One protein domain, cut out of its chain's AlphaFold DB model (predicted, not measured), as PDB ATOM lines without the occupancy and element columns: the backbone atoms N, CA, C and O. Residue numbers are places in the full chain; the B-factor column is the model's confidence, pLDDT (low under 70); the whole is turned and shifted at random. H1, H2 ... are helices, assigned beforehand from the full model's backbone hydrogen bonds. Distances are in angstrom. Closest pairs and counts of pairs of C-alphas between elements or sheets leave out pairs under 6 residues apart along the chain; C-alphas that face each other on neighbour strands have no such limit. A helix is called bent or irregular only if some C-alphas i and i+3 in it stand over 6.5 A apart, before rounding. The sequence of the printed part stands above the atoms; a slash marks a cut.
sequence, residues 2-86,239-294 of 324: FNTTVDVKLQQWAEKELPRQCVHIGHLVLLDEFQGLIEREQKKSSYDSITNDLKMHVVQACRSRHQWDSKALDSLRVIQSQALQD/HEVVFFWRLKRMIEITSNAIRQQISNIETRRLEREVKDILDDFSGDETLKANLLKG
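Overview. This is residues 2 to 86 and 239 to 294 of the 324 residues of the protein "Hypothetical protein" of Rotaria sp. Silwood2 (UniProt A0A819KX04). A long rod of helices: the long, bent helix H5 runs along it, and at one end of the rod its first arm, H5a, makes a loose bundle with H1 and H4. Toward the other end the helical hairpin H2 and H3 makes a second group, with H3 crossing the second arm, H5b; the tip of the hairpin, residues 43 to 48, sticks out, and the short H6 turns a corner after H5b at the far end. The printed part has 141 residues with six named helices, H1 to H6 in chain order, and no named strand; the class is all helix. The whole is loose, with a radius of gyration of the C-alphas of 20.5 A, and spans 68 by 32 by 22 A.

Arrangement. The hub is H5, residues 239 to 283, which touches four other helices. By its hydrogen bonds it was assigned as one helix, but it is bent, with C-alphas 264 and 267 6.8 A apart, and its arms H5a, residues 239 to 264, and H5b, residues 267 to 283, stand at a steep tilt of 39 degrees. H4, residues 72 to 85, touches H5a at a shallow tilt of 26 degrees, opposite ways; their closest C-alphas, those of Ala 83 and Met 250, are 5.0 A apart. H1, residues 2 to 16, touches H4 with its residues 11 to 15 alone, at a shallow tilt of 17 degrees, opposite ways, closest at the C-alphas of Glu 15 and Arg 77, 5.5 A apart. H1 and H5a are near each other, and H1, H4 and H5a form an up-and-down bundle, each running against the one before it in the chain. H2, residues 18 to 42, touches H4 with its residues 19 to 23 alone, at a steep tilt of 58 degrees; the closest C-alphas, those of Pro 19 and Leu 73, are 5.5 A apart. With residues 22 to 30 alone H2 touches H5a, the same way at a steep tilt of 46 degrees, closest at the C-alphas of Gly 26 and Ile 258, 6.5 A apart. H2 and H3, residues 49 to 65, form a helical hairpin at a shallow tilt of 7 degrees, with the C-alphas of Gln 35 and Val 59 the closest at 6.7 A. H3 touches H5b with residues 58 to 62 alone, at a steep tilt of 65 degrees, closest at the C-alphas of Val 58 and Ile 277, 6.7 A apart. H6, residues 285 to 291, only just touches H3, with 3 pairs of C-alphas within 8 A, the closest being those of Leu 54 and Leu 291 at 5.3 A. H5b and H6 touch only at the corner by their link, and only just, with 3 pairs of C-alphas within 8 A; the closest C-alphas, those of Ser 282 and Lys 288, are 6.3 A apart. Every O i to N i+4 pair is within hydrogen-bond range in H1, H4, H5a, H5b and H6, against 20 of 21 in H2 and 11 of 13 in H3.

Along the chain. H5a measures 37.4 A from first to last C-alpha, beginning with C-alpha 239 at (2.037, -22.160, -10.962), and H5b measures 24.5 A. H2 measures 36.1 A, H3 25.0 A, H1 21.5 A, H4 20.1 A and H6 9.9 A. H3 is irregular, with C-alphas 50 and 53 7.6 A apart. H1 begins with C-alpha 2 at (-6.037, -16.448, -6.704), and H6 ends with C-alpha 291 at (-10.016, 8.399, -62.257).

Size, cuts and confidence. The C-alphas of Phe 2 and Gly 294, 68.2 A apart, are the two farthest apart. Residues 87 to 238 are not printed, and C-alphas 86 and 239 are 13.1 A apart across this cut. Of the links that are printed whole, H1 to H2 and H5 to H6 are tight, and H2 to H3 and H3 to H4 are short. The mean pLDDT of the printed part is 90.4, and residues 2 to 3 are under 70.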
ATOM      1  N   PHE A   2      -6.389 -17.429  -5.665       44.47
ATOM      2  CA  PHE A   2      -6.037 -16.448  -6.704       44.47
ATOM      3  C   PHE A   2      -6.018 -17.055  -8.124       44.47
ATOM      4  O   PHE A   2      -6.521 -16.436  -9.059       44.47
ATOM      5  N   ASN A   3      -5.595 -18.319  -8.251       60.41
ATOM      6  CA  ASN A   3      -5.585 -19.066  -9.513       60.41
ATOM      7  C   ASN A   3      -6.962 -19.214 -10.184       60.41
ATOM      8  O   ASN A   3      -7.060 -19.056 -11.393       60.41
ATOM      9  N   THR A   4      -8.046 -19.454  -9.438       72.12
ATOM     10  CA  THR A   4      -9.370 -19.686 -10.050       72.12
ATOM     11  C   THR A   4      -9.964 -18.403 -10.628       72.12
ATOM     12  O   THR A   4     -10.522 -18.416 -11.719       72.12
ATOM     13  N   THR A   5      -9.820 -17.271  -9.934       83.19
ATOM     14  CA  THR A   5     -10.337 -15.982 -10.424       83.19
ATOM     15  C   THR A   5      -9.560 -15.497 -11.645       83.19
ATOM     16  O   THR A   5     -10.159 -14.981 -12.588       83.19
ATOM     17  N   VAL A   6      -8.233 -15.659 -11.633       84.19
ATOM     18  CA  VAL A   6      -7.373 -15.307 -12.768       84.19
ATOM     19  C   VAL A   6      -7.679 -16.203 -13.971       84.19
ATOM     20  O   VAL A   6      -7.873 -15.678 -15.065       84.19
ATOM     21  N   ASP A   7      -7.832 -17.516 -13.768       85.62
ATOM     22  CA  ASP A   7      -8.243 -18.454 -14.822       85.62
ATOM     23  C   ASP A   7      -9.606 -18.075 -15.428       85.62
ATOM     24  O   ASP A   7      -9.747 -18.044 -16.650       85.62
ATOM     25  N   VAL A   8     -10.602 -17.730 -14.604       88.75
ATOM     26  CA  VAL A   8     -11.933 -17.313 -15.089       88.75
ATOM     27  C   VAL A   8     -11.843 -16.039 -15.928       88.75
ATOM     28  O   VAL A   8     -12.448 -15.966 -16.996       88.75
ATOM     29  N   LYS A   9     -11.076 -15.038 -15.480       91.44
ATOM     30  CA  LYS A   9     -10.880 -13.798 -16.248       91.44
ATOM     31  C   LYS A   9     -10.161 -14.056 -17.569       91.44
ATOM     32  O   LYS A   9     -10.554 -13.486 -18.585       91.44
ATOM     33  N   LEU A  10      -9.144 -14.919 -17.565       91.00
ATOM     34  CA  LEU A  10      -8.418 -15.292 -18.776       91.00
ATOM     35  C   LEU A  10      -9.347 -15.977 -19.785       91.00
ATOM     36  O   LEU A  10      -9.355 -15.602 -20.955       91.00
ATOM     37  N   GLN A  11     -10.163 -16.925 -19.321       90.44
ATOM     38  CA  GLN A  11     -11.146 -17.622 -20.147       90.44
ATOM     39  C   GLN A  11     -12.166 -16.640 -20.747       90.44
ATOM     40  O   GLN A  11     -12.400 -16.641 -21.951       90.44
ATOM     41  N   GLN A  12     -12.716 -15.736 -19.929       92.38
ATOM     42  CA  GLN A  12     -13.668 -14.720 -20.390       92.38
ATOM     43  C   GLN A  12     -13.064 -13.789 -21.447       92.38
ATOM     44  O   GLN A  12     -13.723 -13.479 -22.441       92.38
ATOM     45  N   TRP A  13     -11.819 -13.351 -21.248       94.38
ATOM     46  CA  TRP A  13     -11.106 -12.531 -22.224       94.38
ATOM     47  C   TRP A  13     -10.866 -13.292 -23.536       94.38
ATOM     48  O   TRP A  13     -11.150 -12.755 -24.608       94.38
ATOM     49  N   ALA A  14     -10.428 -14.552 -23.458       93.06
ATOM     50  CA  ALA A  14     -10.185 -15.404 -24.621       93.06
ATOM     51  C   ALA A  14     -11.464 -15.752 -25.407       93.06
ATOM     52  O   ALA A  14     -11.413 -15.941 -26.614       93.06
ATOM     53  N   GLU A  15     -12.628 -15.809 -24.760       90.12
ATOM     54  CA  GLU A  15     -13.893 -16.128 -25.437       90.12
ATOM     55  C   GLU A  15     -14.570 -14.900 -26.069       90.12
ATOM     56  O   GLU A  15     -15.227 -15.003 -27.116       90.12
ATOM     57  N   LYS A  16     -14.444 -13.730 -25.429       90.75
ATOM     58  CA  LYS A  16     -15.231 -12.536 -25.778       90.75
ATOM     59  C   LYS A  16     -14.439 -11.464 -26.516       90.75
ATOM     60  O   LYS A  16     -14.929 -10.932 -27.513       90.75
ATOM     61  N   GLU A  17     -13.259 -11.132 -26.012       94.81
ATOM     62  CA  GLU A  17     -12.483  -9.962 -26.437       94.81
ATOM     63  C   GLU A  17     -11.444 -10.350 -27.487       94.81
ATOM     64  O   GLU A  17     -11.412  -9.794 -28.587       94.81
ATOM     65  N   LEU A  18     -10.624 -11.354 -27.171       95.75
ATOM     66  CA  LEU A  18      -9.463 -11.715 -27.973       95.75
ATOM     67  C   LEU A  18      -9.795 -12.086 -29.435       95.75
ATOM     68  O   LEU A  18      -9.143 -11.531 -30.318       95.75
ATOM     69  N   PRO A  19     -10.802 -12.925 -29.759       96.19
ATOM     70  CA  PRO A  19     -11.105 -13.279 -31.148       96.19
ATOM     71  C   PRO A  19     -11.433 -12.051 -32.003       96.19
ATOM     72  O   PRO A  19     -11.030 -11.966 -33.160       96.19
ATOM     73  N   ARG A  20     -12.138 -11.073 -31.418       95.31
ATOM     74  CA  ARG A  20     -12.514  -9.828 -32.098       95.31
ATOM     75  C   ARG A  20     -11.295  -8.951 -32.349       95.31
ATOM     76  O   ARG A  20     -11.136  -8.452 -33.458       95.31
ATOM     77  N   GLN A  21     -10.425  -8.807 -31.350       96.19
ATOM     78  CA  GLN A  21      -9.166  -8.074 -31.498       96.19
ATOM     79  C   GLN A  21      -8.273  -8.719 -32.564       96.19
ATOM     80  O   GLN A  21      -7.707  -8.021 -33.397       96.19
ATOM     81  N   CYS A  22      -8.203 -10.050 -32.595       96.25
ATOM     82  CA  CYS A  22      -7.470 -10.812 -33.601       96.25
ATOM     83  C   CYS A  22      -7.974 -10.565 -35.025       96.25
ATOM     84  O   CYS A  22      -7.169 -10.274 -35.906       96.25
ATOM     85  N   VAL A  23      -9.290 -10.644 -35.245       95.62
ATOM     86  CA  VAL A  23      -9.902 -10.337 -36.547       95.62
ATOM     87  C   VAL A  23      -9.658  -8.882 -36.938       95.62
ATOM     88  O   VAL A  23      -9.288  -8.608 -38.075       95.62
ATOM     89  N   HIS A  24      -9.801  -7.949 -35.997       94.69
ATOM     90  CA  HIS A  24      -9.555  -6.534 -36.253       94.69
ATOM     91  C   HIS A  24      -8.098  -6.260 -36.655       94.69
ATOM     92  O   HIS A  24      -7.853  -5.612 -37.667       94.69
ATOM     93  N   ILE A  25      -7.126  -6.798 -35.912       94.94
ATOM     94  CA  ILE A  25      -5.701  -6.672 -36.249       94.94
ATOM     95  C   ILE A  25      -5.410  -7.345 -37.594       94.94
ATOM     96  O   ILE A  25      -4.694  -6.776 -38.411       94.94
ATOM     97  N   GLY A  26      -5.984  -8.524 -37.849       95.44
ATOM     98  CA  GLY A  26      -5.860  -9.211 -39.133       95.44
ATOM     99  C   GLY A  26      -6.351  -8.354 -40.301       95.44
ATOM    100  O   GLY A  26      -5.656  -8.249 -41.309       95.44
ATOM    101  N   HIS A  27      -7.502  -7.694 -40.143       94.69
ATOM    102  CA  HIS A  27      -8.082  -6.775 -41.129       94.69
ATOM    103  C   HIS A  27      -7.174  -5.573 -41.396       94.69
ATOM    104  O   HIS A  27      -6.877  -5.277 -42.553       94.69
ATOM    105  N   LEU A  28      -6.661  -4.938 -40.334       93.69
ATOM    106  CA  LEU A  28      -5.715  -3.827 -40.453       93.69
ATOM    107  C   LEU A  28      -4.444  -4.244 -41.198       93.69
ATOM    108  O   LEU A  28      -4.047  -3.559 -42.133       93.69
ATOM    109  N   VAL A  29      -3.837  -5.374 -40.820       94.88
ATOM    110  CA  VAL A  29      -2.600  -5.878 -41.440       94.88
ATOM    111  C   VAL A  29      -2.815  -6.241 -42.908       94.88
ATOM    112  O   VAL A  29      -1.983  -5.903 -43.743       94.88
ATOM    113  N   LEU A  30      -3.930  -6.896 -43.245       95.62
ATOM    114  CA  LEU A  30      -4.251  -7.255 -44.627       95.62
ATOM    115  C   LEU A  30      -4.344  -6.012 -45.523       95.62
ATOM    116  O   LEU A  30      -3.763  -5.983 -46.608       95.62
ATOM    117  N   LEU A  31      -5.066  -4.986 -45.069       93.88
ATOM    118  CA  LEU A  31      -5.264  -3.755 -45.837       93.88
ATOM    119  C   LEU A  31      -4.005  -2.885 -45.887       93.88
ATOM    120  O   LEU A  31      -3.763  -2.231 -46.901       93.88
ATOM    121  N   ASP A  32      -3.208  -2.879 -44.819       94.31
ATOM    122  CA  ASP A  32      -1.914  -2.196 -44.783       94.31
ATOM    123  C   ASP A  32      -0.920  -2.829 -45.765       94.31
ATOM    124  O   ASP A  32      -0.343  -2.124 -46.590       94.31
ATOM    125  N   GLU A  33      -0.803  -4.162 -45.789       94.06
ATOM    126  CA  GLU A  33       0.032  -4.850 -46.782       94.06
ATOM    127  C   GLU A  33      -0.489  -4.642 -48.208       94.06
ATOM    128  O   GLU A  33       0.310  -4.415 -49.117       94.06
ATOM    129  N   PHE A  34      -1.810  -4.651 -48.423       93.88
ATOM    130  CA  PHE A  34      -2.390  -4.359 -49.738       93.88
ATOM    131  C   PHE A  34      -2.017  -2.954 -50.234       93.88
ATOM    132  O   PHE A  34      -1.565  -2.797 -51.371       93.88
ATOM    133  N   GLN A  35      -2.127  -1.937 -49.374       93.44
ATOM    134  CA  GLN A  35      -1.674  -0.585 -49.702       93.44
ATOM    135  C   GLN A  35      -0.154  -0.539 -49.927       93.44
ATOM    136  O   GLN A  35       0.314   0.042 -50.909       93.44
ATOM    137  N   GLY A  36       0.622  -1.204 -49.069       93.31
ATOM    138  CA  GLY A  36       2.074  -1.286 -49.179       93.31
ATOM    139  C   GLY A  36       2.543  -1.905 -50.499       93.31
ATOM    140  O   GLY A  36       3.569  -1.486 -51.039       93.31
ATOM    141  N   LEU A  37       1.799  -2.856 -51.076       91.00
ATOM    142  CA  LEU A  37       2.090  -3.398 -52.408       91.00
ATOM    143  C   LEU A  37       2.010  -2.316 -53.493       91.00
ATOM    144  O   LEU A  37       2.915  -2.226 -54.324       91.00
ATOM    145  N   ILE A  38       0.989  -1.458 -53.450       89.00
ATOM    146  CA  ILE A  38       0.814  -0.354 -54.405       89.00
ATOM    147  C   ILE A  38       1.940   0.676 -54.254       89.00
ATOM    148  O   ILE A  38       2.548   1.082 -55.245       89.00
ATOM    149  N   GLU A  39       2.286   1.044 -53.022       89.31
ATOM    150  CA  GLU A  39       3.375   1.988 -52.745       89.31
ATOM    151  C   GLU A  39       4.747   1.455 -53.195       89.31
ATOM    152  O   GLU A  39       5.597   2.210 -53.673       89.31
ATOM    153  N   ARG A  40       4.989   0.142 -53.067       90.31
ATOM    154  CA  ARG A  40       6.218  -0.502 -53.561       90.31
ATOM    155  C   ARG A  40       6.286  -0.494 -55.088       90.31
ATOM    156  O   ARG A  40       7.374  -0.322 -55.635       90.31
ATOM    157  N   GLU A  41       5.160  -0.659 -55.785       86.81
ATOM    158  CA  GLU A  41       5.128  -0.537 -57.246       86.81
ATOM    159  C   GLU A  41       5.449   0.878 -57.718       86.81
ATOM    160  O   GLU A  41       6.249   1.030 -58.642       86.81
ATOM    161  N   GLN A  42       4.892   1.894 -57.052       84.25
ATOM    162  CA  GLN A  42       5.101   3.307 -57.388       84.25
ATOM    163  C   GLN A  42       6.575   3.733 -57.365       84.25
ATOM    164  O   GLN A  42       6.962   4.675 -58.048       84.25
ATOM    165  N   LYS A  43       7.420   3.026 -56.605       85.56
ATOM    166  CA  LYS A  43       8.861   3.302 -56.488       85.56
ATOM    167  C   LYS A  43       9.701   2.728 -57.638       85.56
ATOM    168  O   LYS A  43      10.905   2.976 -57.683       85.56
ATOM    169  N   LYS A  44       9.123   1.937 -58.550       87.19
ATOM    170  CA  LYS A  44       9.862   1.339 -59.677       87.19
ATOM    171  C   LYS A  44      10.151   2.390 -60.756       87.19
ATOM    172  O   LYS A  44       9.279   3.163 -61.126       87.19
ATOM    173  N   SER A  45      11.356   2.362 -61.335       71.62
ATOM    174  CA  SER A  45      11.780   3.324 -62.375       71.62
ATOM    175  C   SER A  45      10.923   3.299 -63.648       71.62
ATOM    176  O   SER A  45      10.936   4.267 -64.401       71.62
ATOM    177  N   SER A  46      10.209   2.201 -63.911       75.12
ATOM    178  CA  SER A  46       9.319   2.019 -65.065       75.12
ATOM    179  C   SER A  46       7.835   2.173 -64.706       75.12
ATOM    180  O   SER A  46       6.978   1.645 -65.412       75.12
ATOM    181  N   TYR A  47       7.524   2.797 -63.567       81.75
ATOM    182  CA  TYR A  47       6.160   2.901 -63.064       81.75
ATOM    183  C   TYR A  47       5.318   3.913 -63.853       81.75
ATOM    184  O   TYR A  47       5.733   5.051 -64.064       81.75
ATOM    185  N   ASP A  48       4.110   3.504 -64.244       77.62
ATOM    186  CA  ASP A  48       3.130   4.364 -64.908       77.62
ATOM    187  C   ASP A  48       2.122   4.916 -63.891       77.62
ATOM    188  O   ASP A  48       1.360   4.164 -63.275       77.62
ATOM    189  N   SER A  49       2.099   6.239 -63.723       82.31
ATOM    190  CA  SER A  49       1.231   6.921 -62.760       82.31
ATOM    191  C   SER A  49      -0.226   7.046 -63.204       82.31
ATOM    192  O   SER A  49      -1.063   7.430 -62.390       82.31
ATOM    193  N   ILE A  50      -0.556   6.685 -64.449       82.94
ATOM    194  CA  ILE A  50      -1.899   6.841 -65.035       82.94
ATOM    195  C   ILE A  50      -3.010   6.120 -64.250       82.94
ATOM    196  O   ILE A  50      -4.168   6.512 -64.320       82.94
ATOM    197  N   THR A  51      -2.666   5.077 -63.486       83.88
ATOM    198  CA  THR A  51      -3.619   4.288 -62.679       83.88
ATOM    199  C   THR A  51      -3.574   4.612 -61.186       83.88
ATOM    200  O   THR A  51      -4.244   3.939 -60.406       83.88
ATOM    201  N   ASN A  52      -2.801   5.615 -60.755       86.50
ATOM    202  CA  ASN A  52      -2.636   5.931 -59.333       86.50
ATOM    203  C   ASN A  52      -3.959   6.248 -58.643       86.50
ATOM    204  O   ASN A  52      -4.270   5.640 -57.619       86.50
ATOM    205  N   ASP A  53      -4.738   7.159 -59.221       86.00
ATOM    206  CA  ASP A  53      -6.001   7.600 -58.632       86.00
ATOM    207  C   ASP A  53      -6.990   6.436 -58.556       86.00
ATOM    208  O   ASP A  53      -7.607   6.223 -57.511       86.00
ATOM    209  N   LEU A  54      -7.057   5.608 -59.605       88.62
ATOM    210  CA  LEU A  54      -7.838   4.372 -59.609       88.62
ATOM    211  C   LEU A  54      -7.406   3.420 -58.484       88.62
ATOM    212  O   LEU A  54      -8.245   2.990 -57.695       88.62
ATOM    213  N   LYS A  55      -6.105   3.120 -58.363       90.75
ATOM    214  CA  LYS A  55      -5.569   2.231 -57.317       90.75
ATOM    215  C   LYS A  55      -5.906   2.743 -55.912       90.75
ATOM    216  O   LYS A  55      -6.323   1.954 -55.069       90.75
ATOM    217  N   MET A  56      -5.790   4.049 -55.666       89.88
ATOM    218  CA  MET A  56      -6.137   4.649 -54.371       89.88
ATOM    219  C   MET A  56      -7.632   4.538 -54.055       89.88
ATOM    220  O   MET A  56      -7.997   4.201 -52.927       89.88
ATOM    221  N   HIS A  57      -8.503   4.764 -55.043       91.00
ATOM    222  CA  HIS A  57      -9.948   4.611 -54.861       91.00
ATOM    223  C   HIS A  57     -10.345   3.151 -54.627       91.00
ATOM    224  O   HIS A  57     -11.195   2.887 -53.778       91.00
ATOM    225  N   VAL A  58      -9.691   2.201 -55.303       92.75
ATOM    226  CA  VAL A  58      -9.881   0.764 -55.057       92.75
ATOM    227  C   VAL A  58      -9.480   0.406 -53.625       92.75
ATOM    228  O   VAL A  58     -10.269  -0.217 -52.920       92.75
ATOM    229  N   VAL A  59      -8.314   0.855 -53.141       93.44
ATOM    230  CA  VAL A  59      -7.891   0.632 -51.743       93.44
ATOM    231  C   VAL A  59      -8.917   1.190 -50.761       93.44
ATOM    232  O   VAL A  59      -9.293   0.504 -49.811       93.44
ATOM    233  N   GLN A  60      -9.407   2.408 -50.987       93.12
ATOM    234  CA  GLN A  60     -10.391   3.033 -50.105       93.12
ATOM    235  C   GLN A  60     -11.751   2.311 -50.128       93.12
ATOM    236  O   GLN A  60     -12.404   2.168 -49.089       93.12
ATOM    237  N   ALA A  61     -12.172   1.809 -51.289       93.50
ATOM    238  CA  ALA A  61     -13.373   0.994 -51.418       93.50
ATOM    239  C   ALA A  61     -13.208  -0.364 -50.712       93.50
ATOM    240  O   ALA A  61     -14.089  -0.753 -49.948       93.50
ATOM    241  N   CYS A  62     -12.062  -1.035 -50.854       93.94
ATOM    242  CA  CYS A  62     -11.752  -2.254 -50.102       93.94
ATOM    243  C   CYS A  62     -11.761  -1.997 -48.590       93.94
ATOM    244  O   CYS A  62     -12.353  -2.771 -47.845       93.94
ATOM    245  N   ARG A  63     -11.185  -0.882 -48.119       93.31
ATOM    246  CA  ARG A  63     -11.191  -0.513 -46.690       93.31
ATOM    247  C   ARG A  63     -12.604  -0.379 -46.114       93.31
ATOM    248  O   ARG A  63     -12.798  -0.697 -44.945       93.31
ATOM    249  N   SER A  64     -13.569   0.095 -46.905       91.88
ATOM    250  CA  SER A  64     -14.954   0.286 -46.452       91.88
ATOM    251  C   SER A  64     -15.843  -0.947 -46.636       91.88
ATOM    252  O   SER A  64     -16.735  -1.174 -45.820       91.88
ATOM    253  N   ARG A  65     -15.609  -1.748 -47.682       92.44
ATOM    254  CA  ARG A  65     -16.450  -2.901 -48.037       92.44
ATOM    255  C   ARG A  65     -15.967  -4.224 -47.446       92.44
ATOM    256  O   ARG A  65     -16.801  -5.086 -47.173       92.44
ATOM    257  N   HIS A  66     -14.659  -4.393 -47.245       94.12
ATOM    258  CA  HIS A  66     -14.097  -5.685 -46.874       94.12
ATOM    259  C   HIS A  66     -14.516  -6.105 -45.466       94.12
ATOM    260  O   HIS A  66     -14.222  -5.423 -44.477       94.12
ATOM    261  N   GLN A  67     -15.156  -7.270 -45.382       93.00
ATOM    262  CA  GLN A  67     -15.560  -7.899 -44.130       93.00
ATOM    263  C   GLN A  67     -14.890  -9.263 -43.985       93.00
ATOM    264  O   GLN A  67     -15.011 -10.137 -44.850       93.00
ATOM    265  N   TRP A  68     -14.238  -9.459 -42.843       94.62
ATOM    266  CA  TRP A  68     -13.602 -10.726 -42.488       94.62
ATOM    267  C   TRP A  68     -14.605 -11.882 -42.451       94.62
ATOM    268  O   TRP A  68     -15.800 -11.661 -42.240       94.62
ATOM    269  N   ASP A  69     -14.142 -13.119 -42.647       94.06
ATOM    270  CA  ASP A  69     -15.033 -14.278 -42.667       94.06
ATOM    271  C   ASP A  69     -15.789 -14.385 -41.337       94.06
ATOM    272  O   ASP A  69     -15.199 -14.493 -40.259       94.06
ATOM    273  N   SER A  70     -17.119 -14.398 -41.427       90.19
ATOM    274  CA  SER A  70     -18.036 -14.586 -40.300       90.19
ATOM    275  C   SER A  70     -17.694 -15.801 -39.427       90.19
ATOM    276  O   SER A  70     -17.896 -15.759 -38.214       90.19
ATOM    277  N   LYS A  71     -17.119 -16.864 -40.011       93.00
ATOM    278  CA  LYS A  71     -16.733 -18.094 -39.299       93.00
ATOM    279  C   LYS A  71     -15.412 -17.971 -38.536       93.00
ATOM    280  O   LYS A  71     -15.113 -18.815 -37.688       93.00
ATOM    281  N   ALA A  72     -14.611 -16.942 -38.813       92.81
ATOM    282  CA  ALA A  72     -13.295 -16.775 -38.205       92.81
ATOM    283  C   ALA A  72     -13.374 -16.591 -36.689       92.81
ATOM    284  O   ALA A  72     -12.541 -17.139 -35.971       92.81
ATOM    285  N   LEU A  73     -14.381 -15.860 -36.196       93.88
ATOM    286  CA  LEU A  73     -14.543 -15.604 -34.764       93.88
ATOM    287  C   LEU A  73     -14.756 -16.900 -33.978       93.88
ATOM    288  O   LEU A  73     -14.083 -17.116 -32.972       93.88
ATOM    289  N   ASP A  74     -15.647 -17.771 -34.446       94.06
ATOM    290  CA  ASP A  74     -15.925 -19.043 -33.773       94.06
ATOM    291  C   ASP A  74     -14.742 -20.008 -33.878       94.06
ATOM    292  O   ASP A  74     -14.376 -20.642 -32.890       94.06
ATOM    293  N   SER A  75     -14.076 -20.047 -35.035       94.44
ATOM    294  CA  SER A  75     -12.846 -20.823 -35.215       94.44
ATOM    295  C   SER A  75     -11.742 -20.382 -34.242       94.44
ATOM    296  O   SER A  75     -11.157 -21.208 -33.540       94.44
ATOM    297  N   LEU A  76     -11.506 -19.070 -34.118       96.31
ATOM    298  CA  LEU A  76     -10.510 -18.517 -33.197       96.31
ATOM    299  C   LEU A  76     -10.857 -18.805 -31.734       96.31
ATOM    300  O   LEU A  76      -9.967 -19.199 -30.985       96.31
ATOM    301  N   ARG A  77     -12.132 -18.690 -31.335       95.69
ATOM    302  CA  ARG A  77     -12.585 -19.035 -29.973       95.69
ATOM    303  C   ARG A  77     -12.242 -20.472 -29.602       95.69
ATOM    304  O   ARG A  77     -11.730 -20.712 -28.510       95.69
ATOM    305  N   VAL A  78     -12.508 -21.422 -30.501       94.62
ATOM    306  CA  VAL A  78     -12.222 -22.847 -30.265       94.62
ATOM    307  C   VAL A  78     -10.720 -23.066 -30.091       94.62
ATOM    308  O   VAL A  78     -10.299 -23.652 -29.096       94.62
ATOM    309  N   ILE A  79      -9.911 -22.534 -31.010       94.25
ATOM    310  CA  ILE A  79      -8.448 -22.657 -30.983       94.25
ATOM    311  C   ILE A  79      -7.861 -22.045 -29.701       94.25
ATOM    312  O   ILE A  79      -7.012 -22.656 -29.047       94.25
ATOM    313  N   GLN A  80      -8.319 -20.851 -29.324       95.12
ATOM    314  CA  GLN A  80      -7.847 -20.122 -28.146       95.12
ATOM    315  C   GLN A  80      -8.227 -20.833 -26.849       95.12
ATOM    316  O   GLN A  80      -7.374 -21.030 -25.985       95.12
ATOM    317  N   SER A  81      -9.482 -21.273 -26.733       92.75
ATOM    318  CA  SER A  81      -9.961 -22.022 -25.569       92.75
ATOM    319  C   SER A  81      -9.206 -23.342 -25.414       92.75
ATOM    320  O   SER A  81      -8.710 -23.645 -24.330       92.75
ATOM    321  N   GLN A  82      -9.011 -24.091 -26.504       91.00
ATOM    322  CA  GLN A  82      -8.254 -25.342 -26.475       91.00
ATOM    323  C   GLN A  82      -6.793 -25.122 -26.058       91.00
ATOM    324  O   GLN A  82      -6.264 -25.882 -25.247       91.00
ATOM    325  N   ALA A  83      -6.144 -24.069 -26.562       90.75
ATOM    326  CA  ALA A  83      -4.774 -23.734 -26.179       90.75
ATOM    327  C   ALA A  83      -4.649 -23.383 -24.687       90.75
ATOM    328  O   ALA A  83      -3.634 -23.696 -24.068       90.75
ATOM    329  N   LEU A  84      -5.682 -22.767 -24.103       91.81
ATOM    330  CA  LEU A  84      -5.722 -22.449 -22.681       91.81
ATOM    331  C   LEU A  84      -6.065 -23.647 -21.795       91.81
ATOM    332  O   LEU A  84      -5.777 -23.582 -20.608       91.81
ATOM    333  N   GLN A  85      -6.671 -24.721 -22.286       87.94
ATOM    334  CA  GLN A  85      -7.023 -25.861 -21.425       87.94
ATOM    335  C   GLN A  85      -5.812 -26.698 -21.004       87.94
ATOM    336  O   GLN A  85      -5.829 -27.296 -19.927       87.94
ATOM    337  N   ASP A  86      -4.759 -26.723 -21.820       85.69
ATOM    338  CA  ASP A  86      -3.545 -27.473 -21.518       85.69
ATOM    339  C   ASP A  86      -2.811 -26.852 -20.320       85.69
ATOM    340  O   ASP A  86      -2.575 -25.649 -20.281       85.69
ATOM    341  N   HIS A 239       3.307 -22.165 -10.228       85.38
ATOM    342  CA  HIS A 239       2.037 -22.160 -10.962       85.38
ATOM    343  C   HIS A 239       1.931 -20.997 -11.964       85.38
ATOM    344  O   HIS A 239       1.378 -21.173 -13.053       85.38
ATOM    345  N   GLU A 240       2.507 -19.832 -11.660       87.94
ATOM    346  CA  GLU A 240       2.546 -18.678 -12.560       87.94
ATOM    347  C   GLU A 240       3.281 -19.006 -13.866       87.94
ATOM    348  O   GLU A 240       2.852 -18.580 -14.936       87.94
ATOM    349  N   VAL A 241       4.335 -19.827 -13.824       91.75
ATOM    350  CA  VAL A 241       5.054 -20.241 -15.039       91.75
ATOM    351  C   VAL A 241       4.135 -21.024 -15.972       91.75
ATOM    352  O   VAL A 241       4.129 -20.781 -17.180       91.75
ATOM    353  N   VAL A 242       3.311 -21.918 -15.420       91.06
ATOM    354  CA  VAL A 242       2.312 -22.679 -16.187       91.06
ATOM    355  C   VAL A 242       1.267 -21.737 -16.791       91.06
ATOM    356  O   VAL A 242       0.894 -21.892 -17.956       91.06
ATOM    357  N   PHE A 243       0.824 -20.723 -16.042       91.50
ATOM    358  CA  PHE A 243      -0.084 -19.692 -16.548       91.50
ATOM    359  C   PHE A 243       0.525 -18.909 -17.723       91.50
ATOM    360  O   PHE A 243      -0.093 -18.800 -18.784       91.50
ATOM    361  N   PHE A 244       1.754 -18.408 -17.577       93.94
ATOM    362  CA  PHE A 244       2.434 -17.653 -18.631       93.94
ATOM    363  C   PHE A 244       2.759 -18.520 -19.852       93.94
ATOM    364  O   PHE A 244       2.695 -18.028 -20.979       93.94
ATOM    365  N   TRP A 245       3.038 -19.812 -19.659       95.00
ATOM    366  CA  TRP A 245       3.177 -20.767 -20.756       95.00
ATOM    367  C   TRP A 245       1.874 -20.901 -21.557       95.00
ATOM    368  O   TRP A 245       1.900 -20.752 -22.780       95.00
ATOM    369  N   ARG A 246       0.732 -21.099 -20.881       94.38
ATOM    370  CA  ARG A 246      -0.604 -21.174 -21.508       94.38
ATOM    371  C   ARG A 246      -0.922 -19.921 -22.308       94.38
ATOM    372  O   ARG A 246      -1.321 -20.009 -23.467       94.38
ATOM    373  N   LEU A 247      -0.693 -18.757 -21.702       94.81
ATOM    374  CA  LEU A 247      -0.920 -17.464 -22.336       94.81
ATOM    375  C   LEU A 247      -0.054 -17.298 -23.591       94.81
ATOM    376  O   LEU A 247      -0.575 -16.987 -24.661       94.81
ATOM    377  N   LYS A 248       1.255 -17.555 -23.478       94.94
ATOM    378  CA  LYS A 248       2.201 -17.466 -24.597       94.94
ATOM    379  C   LYS A 248       1.812 -18.402 -25.737       94.94
ATOM    380  O   LYS A 248       1.694 -17.958 -26.876       94.94
ATOM    381  N   ARG A 249       1.572 -19.678 -25.427       94.75
ATOM    382  CA  ARG A 249       1.185 -20.694 -26.411       94.75
ATOM    383  C   ARG A 249      -0.107 -20.312 -27.126       94.75
ATOM    384  O   ARG A 249      -0.187 -20.430 -28.345       94.75
ATOM    385  N   MET A 250      -1.108 -19.841 -26.387       95.75
ATOM    386  CA  MET A 250      -2.369 -19.394 -26.968       95.75
ATOM    387  C   MET A 250      -2.147 -18.232 -27.948       95.75
ATOM    388  O   MET A 250      -2.667 -18.285 -29.065       95.75
ATOM    389  N   ILE A 251      -1.334 -17.232 -27.588       94.94
ATOM    390  CA  ILE A 251      -1.000 -16.105 -28.475       94.94
ATOM    391  C   ILE A 251      -0.278 -16.597 -29.741       94.94
ATOM    392  O   ILE A 251      -0.616 -16.172 -30.846       94.94
ATOM    393  N   GLU A 252       0.682 -17.516 -29.610       95.44
ATOM    394  CA  GLU A 252       1.441 -18.075 -30.740       95.44
ATOM    395  C   GLU A 252       0.552 -18.870 -31.705       95.44
ATOM    396  O   GLU A 252       0.590 -18.643 -32.917       95.44
ATOM    397  N   ILE A 253      -0.287 -19.769 -31.180       95.62
ATOM    398  CA  ILE A 253      -1.228 -20.558 -31.987       95.62
ATOM    399  C   ILE A 253      -2.230 -19.631 -32.681       95.62
ATOM    400  O   ILE A 253      -2.492 -19.787 -33.872       95.62
ATOM    401  N   THR A 254      -2.746 -18.632 -31.964       96.06
ATOM    402  CA  THR A 254      -3.673 -17.636 -32.512       96.06
ATOM    403  C   THR A 254      -3.041 -16.840 -33.649       96.06
ATOM    404  O   THR A 254      -3.643 -16.700 -34.710       96.06
ATOM    405  N   SER A 255      -1.815 -16.351 -33.461       95.88
ATOM    406  CA  SER A 255      -1.078 -15.608 -34.490       95.88
ATOM    407  C   SER A 255      -0.871 -16.451 -35.753       95.88
ATOM    408  O   SER A 255      -1.121 -15.988 -36.868       95.88
ATOM    409  N   ASN A 256      -0.511 -17.727 -35.585       96.38
ATOM    410  CA  ASN A 256      -0.391 -18.663 -36.700       96.38
ATOM    411  C   ASN A 256      -1.737 -18.915 -37.398       96.38
ATOM    412  O   ASN A 256      -1.780 -18.932 -38.628       96.38
ATOM    413  N   ALA A 257      -2.832 -19.059 -36.645       95.88
ATOM    414  CA  ALA A 257      -4.170 -19.237 -37.202       95.88
ATOM    415  C   ALA A 257      -4.615 -18.016 -38.026       95.88
ATOM    416  O   ALA A 257      -5.081 -18.184 -39.150       95.88
ATOM    417  N   ILE A 258      -4.405 -16.791 -37.529       96.50
ATOM    418  CA  ILE A 258      -4.712 -15.557 -38.275       96.50
ATOM    419  C   ILE A 258      -3.869 -15.480 -39.547       96.50
ATOM    420  O   ILE A 258      -4.400 -15.195 -40.615       96.50
ATOM    421  N   ARG A 259      -2.567 -15.781 -39.470       95.62
ATOM    422  CA  ARG A 259      -1.694 -15.801 -40.653       95.62
ATOM    423  C   ARG A 259      -2.202 -16.779 -41.713       95.62
ATOM    424  O   ARG A 259      -2.185 -16.460 -42.900       95.62
ATOM    425  N   GLN A 260      -2.658 -17.960 -41.295       94.94
ATOM    426  CA  GLN A 260      -3.258 -18.939 -42.200       94.94
ATOM    427  C   GLN A 260      -4.586 -18.446 -42.780       94.94
ATOM    428  O   GLN A 260      -4.804 -18.620 -43.975       94.94
ATOM    429  N   GLN A 261      -5.444 -17.808 -41.978       95.25
ATOM    430  CA  GLN A 261      -6.683 -17.196 -42.471       95.25
ATOM    431  C   GLN A 261      -6.392 -16.117 -43.518       95.25
ATOM    432  O   GLN A 261      -6.988 -16.152 -44.590       95.25
ATOM    433  N   ILE A 262      -5.423 -15.231 -43.261       95.19
ATOM    434  CA  ILE A 262      -4.974 -14.216 -44.222       95.19
ATOM    435  C   ILE A 262      -4.541 -14.881 -45.528       95.19
ATOM    436  O   ILE A 262      -5.142 -14.649 -46.572       95.19
ATOM    437  N   SER A 263      -3.541 -15.761 -45.452       91.31
ATOM    438  CA  SER A 263      -2.903 -16.347 -46.634       91.31
ATOM    439  C   SER A 263      -3.854 -17.221 -47.460       91.31
ATOM    440  O   SER A 263      -3.870 -17.151 -48.688       91.31
ATOM    441  N   ASN A 264      -4.663 -18.053 -46.798       92.25
ATOM    442  CA  ASN A 264      -5.454 -19.078 -47.479       92.25
ATOM    443  C   ASN A 264      -6.863 -18.609 -47.861       92.25
ATOM    444  O   ASN A 264      -7.452 -19.168 -48.790       92.25
ATOM    445  N   ILE A 265      -7.417 -17.630 -47.137       94.06
ATOM    446  CA  ILE A 265      -8.820 -17.218 -47.256       94.06
ATOM    447  C   ILE A 265      -8.907 -15.741 -47.624       94.06
ATOM    448  O   ILE A 265      -9.378 -15.421 -48.716       94.06
ATOM    449  N   GLU A 266      -8.459 -14.847 -46.744       96.06
ATOM    450  CA  GLU A 266      -8.787 -13.423 -46.867       96.06
ATOM    451  C   GLU A 266      -8.097 -12.747 -48.048       96.06
ATOM    452  O   GLU A 266      -8.737 -11.949 -48.722       96.06
ATOM    453  N   THR A 267      -6.875 -13.147 -48.417       94.38
ATOM    454  CA  THR A 267      -6.235 -12.654 -49.650       94.38
ATOM    455  C   THR A 267      -7.098 -12.941 -50.882       94.38
ATOM    456  O   THR A 267      -7.363 -12.045 -51.677       94.38
ATOM    457  N   ARG A 268      -7.632 -14.162 -51.017       94.31
ATOM    458  CA  ARG A 268      -8.486 -14.546 -52.160       94.31
ATOM    459  C   ARG A 268      -9.868 -13.897 -52.119       94.31
ATOM    460  O   ARG A 268     -10.541 -13.798 -53.144       94.31
ATOM    461  N   ARG A 269     -10.363 -13.554 -50.927       95.69
ATOM    462  CA  ARG A 269     -11.623 -12.814 -50.767       95.69
ATOM    463  C   ARG A 269     -11.424 -11.363 -51.181       95.69
ATOM    464  O   ARG A 269     -12.170 -10.895 -52.032       95.69
ATOM    465  N   LEU A 270     -10.360 -10.730 -50.694       96.12
ATOM    466  CA  LEU A 270      -9.973  -9.380 -51.081       96.12
ATOM    467  C   LEU A 270      -9.714  -9.275 -52.591       96.12
ATOM    468  O   LEU A 270     -10.204  -8.351 -53.220       96.12
ATOM    469  N   GLU A 271      -9.025 -10.240 -53.205       94.44
ATOM    470  CA  GLU A 271      -8.818 -10.273 -54.663       94.44
ATOM    471  C   GLU A 271     -10.127 -10.295 -55.463       94.44
ATOM    472  O   GLU A 271     -10.211  -9.681 -56.525       94.44
ATOM    473  N   ARG A 272     -11.146 -11.020 -54.981       95.44
ATOM    474  CA  ARG A 272     -12.471 -11.032 -55.615       95.44
ATOM    475  C   ARG A 272     -13.178  -9.699 -55.427       95.44
ATOM    476  O   ARG A 272     -13.638  -9.138 -56.408       95.44
ATOM    477  N   GLU A 273     -13.157  -9.151 -54.217       95.38
ATOM    478  CA  GLU A 273     -13.737  -7.834 -53.944       95.38
ATOM    479  C   GLU A 273     -13.072  -6.724 -54.765       95.38
ATOM    480  O   GLU A 273     -13.756  -5.828 -55.242       95.38
ATOM    481  N   VAL A 274     -11.753  -6.786 -54.983       95.75
ATOM    482  CA  VAL A 274     -11.042  -5.853 -55.871       95.75
ATOM    483  C   VAL A 274     -11.583  -5.938 -57.299       95.75
ATOM    484  O   VAL A 274     -11.766  -4.899 -57.927       95.75
ATOM    485  N   LYS A 275     -11.855  -7.144 -57.814       95.75
ATOM    486  CA  LYS A 275     -12.457  -7.317 -59.147       95.75
ATOM    487  C   LYS A 275     -13.867  -6.744 -59.191       95.75
ATOM    488  O   LYS A 275     -14.139  -5.941 -60.069       95.75
ATOM    489  N   ASP A 276     -14.695  -7.063 -58.201       95.50
ATOM    490  CA  ASP A 276     -16.066  -6.553 -58.118       95.50
ATOM    491  C   ASP A 276     -16.082  -5.011 -58.042       95.50
ATOM    492  O   ASP A 276     -16.866  -4.352 -58.718       95.50
ATOM    493  N   ILE A 277     -15.164  -4.407 -57.277       94.62
ATOM    494  CA  ILE A 277     -14.997  -2.945 -57.200       94.62
ATOM    495  C   ILE A 277     -14.547  -2.361 -58.545       94.62
ATOM    496  O   ILE A 277     -15.012  -1.290 -58.934       94.62
ATOM    497  N   LEU A 278     -13.629  -3.022 -59.251       93.19
ATOM    498  CA  LEU A 278     -13.186  -2.574 -60.570       93.19
ATOM    499  C   LEU A 278     -14.307  -2.674 -61.610       93.19
ATOM    500  O   LEU A 278     -14.425  -1.775 -62.442       93.19
ATOM    501  N   ASP A 279     -15.134  -3.715 -61.541       93.50
ATOM    502  CA  ASP A 279     -16.300  -3.891 -62.407       93.50
ATOM    503  C   ASP A 279     -17.349  -2.799 -62.131       93.50
ATOM    504  O   ASP A 279     -17.815  -2.149 -63.071       93.50
ATOM    505  N   ASP A 280     -17.625  -2.500 -60.855       91.19
ATOM    506  CA  ASP A 280     -18.472  -1.371 -60.441       91.19
ATOM    507  C   ASP A 280     -17.938  -0.040 -60.995       91.19
ATOM    508  O   ASP A 280     -18.685   0.758 -61.565       91.19
ATOM    509  N   PHE A 281     -16.632   0.208 -60.853       90.50
ATOM    510  CA  PHE A 281     -16.000   1.437 -61.343       90.50
ATOM    511  C   PHE A 281     -16.004   1.518 -62.870       90.50
ATOM    512  O   PHE A 281     -16.114   2.610 -63.424       90.50
ATOM    513  N   SER A 282     -15.895   0.381 -63.562       86.81
ATOM    514  CA  SER A 282     -15.977   0.326 -65.021       86.81
ATOM    515  C   SER A 282     -17.383   0.637 -65.540       86.81
ATOM    516  O   SER A 282     -17.497   1.096 -66.676       86.81
ATOM    517  N   GLY A 283     -18.430   0.368 -64.756       86.31
ATOM    518  CA  GLY A 283     -19.818   0.686 -65.104       86.31
ATOM    519  C   GLY A 283     -20.182   2.167 -64.955       86.31
ATOM    520  O   GLY A 283     -21.175   2.609 -65.534       86.31
ATOM    521  N   ASP A 284     -19.387   2.947 -64.218       89.50
ATOM    522  CA  ASP A 284     -19.588   4.385 -64.029       89.50
ATOM    523  C   ASP A 284     -18.663   5.196 -64.950       89.50
ATOM    524  O   ASP A 284     -17.507   5.480 -64.631       89.50
ATOM    525  N   GLU A 285     -19.197   5.613 -66.102       82.44
ATOM    526  CA  GLU A 285     -18.467   6.425 -67.085       82.44
ATOM    527  C   GLU A 285     -17.966   7.759 -66.503       82.44
ATOM    528  O   GLU A 285     -16.912   8.255 -66.903       82.44
ATOM    529  N   THR A 286     -18.666   8.332 -65.516       84.38
ATOM    530  CA  THR A 286     -18.236   9.588 -64.884       84.38
ATOM    531  C   THR A 286     -17.060   9.365 -63.944       84.38
ATOM    532  O   THR A 286     -16.088  10.122 -63.973       84.38
ATOM    533  N   LEU A 287     -17.106   8.301 -63.142       83.62
ATOM    534  CA  LEU A 287     -16.019   7.918 -62.251       83.62
ATOM    535  C   LEU A 287     -14.792   7.484 -63.056       83.62
ATOM    536  O   LEU A 287     -13.685   7.933 -62.776       83.62
ATOM    537  N   LYS A 288     -14.980   6.698 -64.117       81.50
ATOM    538  CA  LYS A 288     -13.916   6.258 -65.023       81.50
ATOM    539  C   LYS A 288     -13.205   7.432 -65.696       81.50
ATOM    540  O   LYS A 288     -11.978   7.508 -65.622       81.50
ATOM    541  N   ALA A 289     -13.958   8.378 -66.263       78.69
ATOM    542  CA  ALA A 289     -13.406   9.611 -66.826       78.69
ATOM    543  C   ALA A 289     -12.705  10.470 -65.764       78.69
ATOM    544  O   ALA A 289     -11.774  11.211 -66.072       78.69
ATOM    545  N   ASN A 290     -13.133  10.380 -64.500       82.94
ATOM    546  CA  ASN A 290     -12.520  11.104 -63.396       82.94
ATOM    547  C   ASN A 290     -11.221  10.487 -62.870       82.94
ATOM    548  O   ASN A 290     -10.335  11.250 -62.489       82.94
ATOM    549  N   LEU A 291     -11.126   9.156 -62.843       81.50
ATOM    550  CA  LEU A 291     -10.016   8.399 -62.257       81.50
ATOM    551  C   LEU A 291      -8.902   8.061 -63.254       81.50
ATOM    552  O   LEU A 291      -7.763   7.852 -62.846       81.50
ATOM    553  N   LEU A 292      -9.221   7.982 -64.547       79.06
ATOM    554  CA  LEU A 292      -8.263   7.715 -65.619       79.06
ATOM    555  C   LEU A 292      -8.061   8.990 -66.434       79.06
ATOM    556  O   LEU A 292      -8.587   9.127 -67.533       79.06
ATOM    557  N   LYS A 293      -7.310   9.945 -65.879       72.25
ATOM    558  CA  LYS A 293      -7.036  11.246 -66.507       72.25
ATOM    559  C   LYS A 293      -5.572  11.396 -66.906       72.25
ATOM    560  O   LYS A 293      -4.672  10.862 -66.262       72.25
ATOM    561  N   GLY A 294      -5.327  12.202 -67.938       73.69
ATOM    562  CA  GLY A 294      -3.997  12.687 -68.298       73.69
ATOM    563  C   GLY A 294      -3.745  12.688 -69.800       73.69
ATOM    564  O   GLY A 294      -4.412  11.988 -70.553       73.69
TER     565      GLY A 294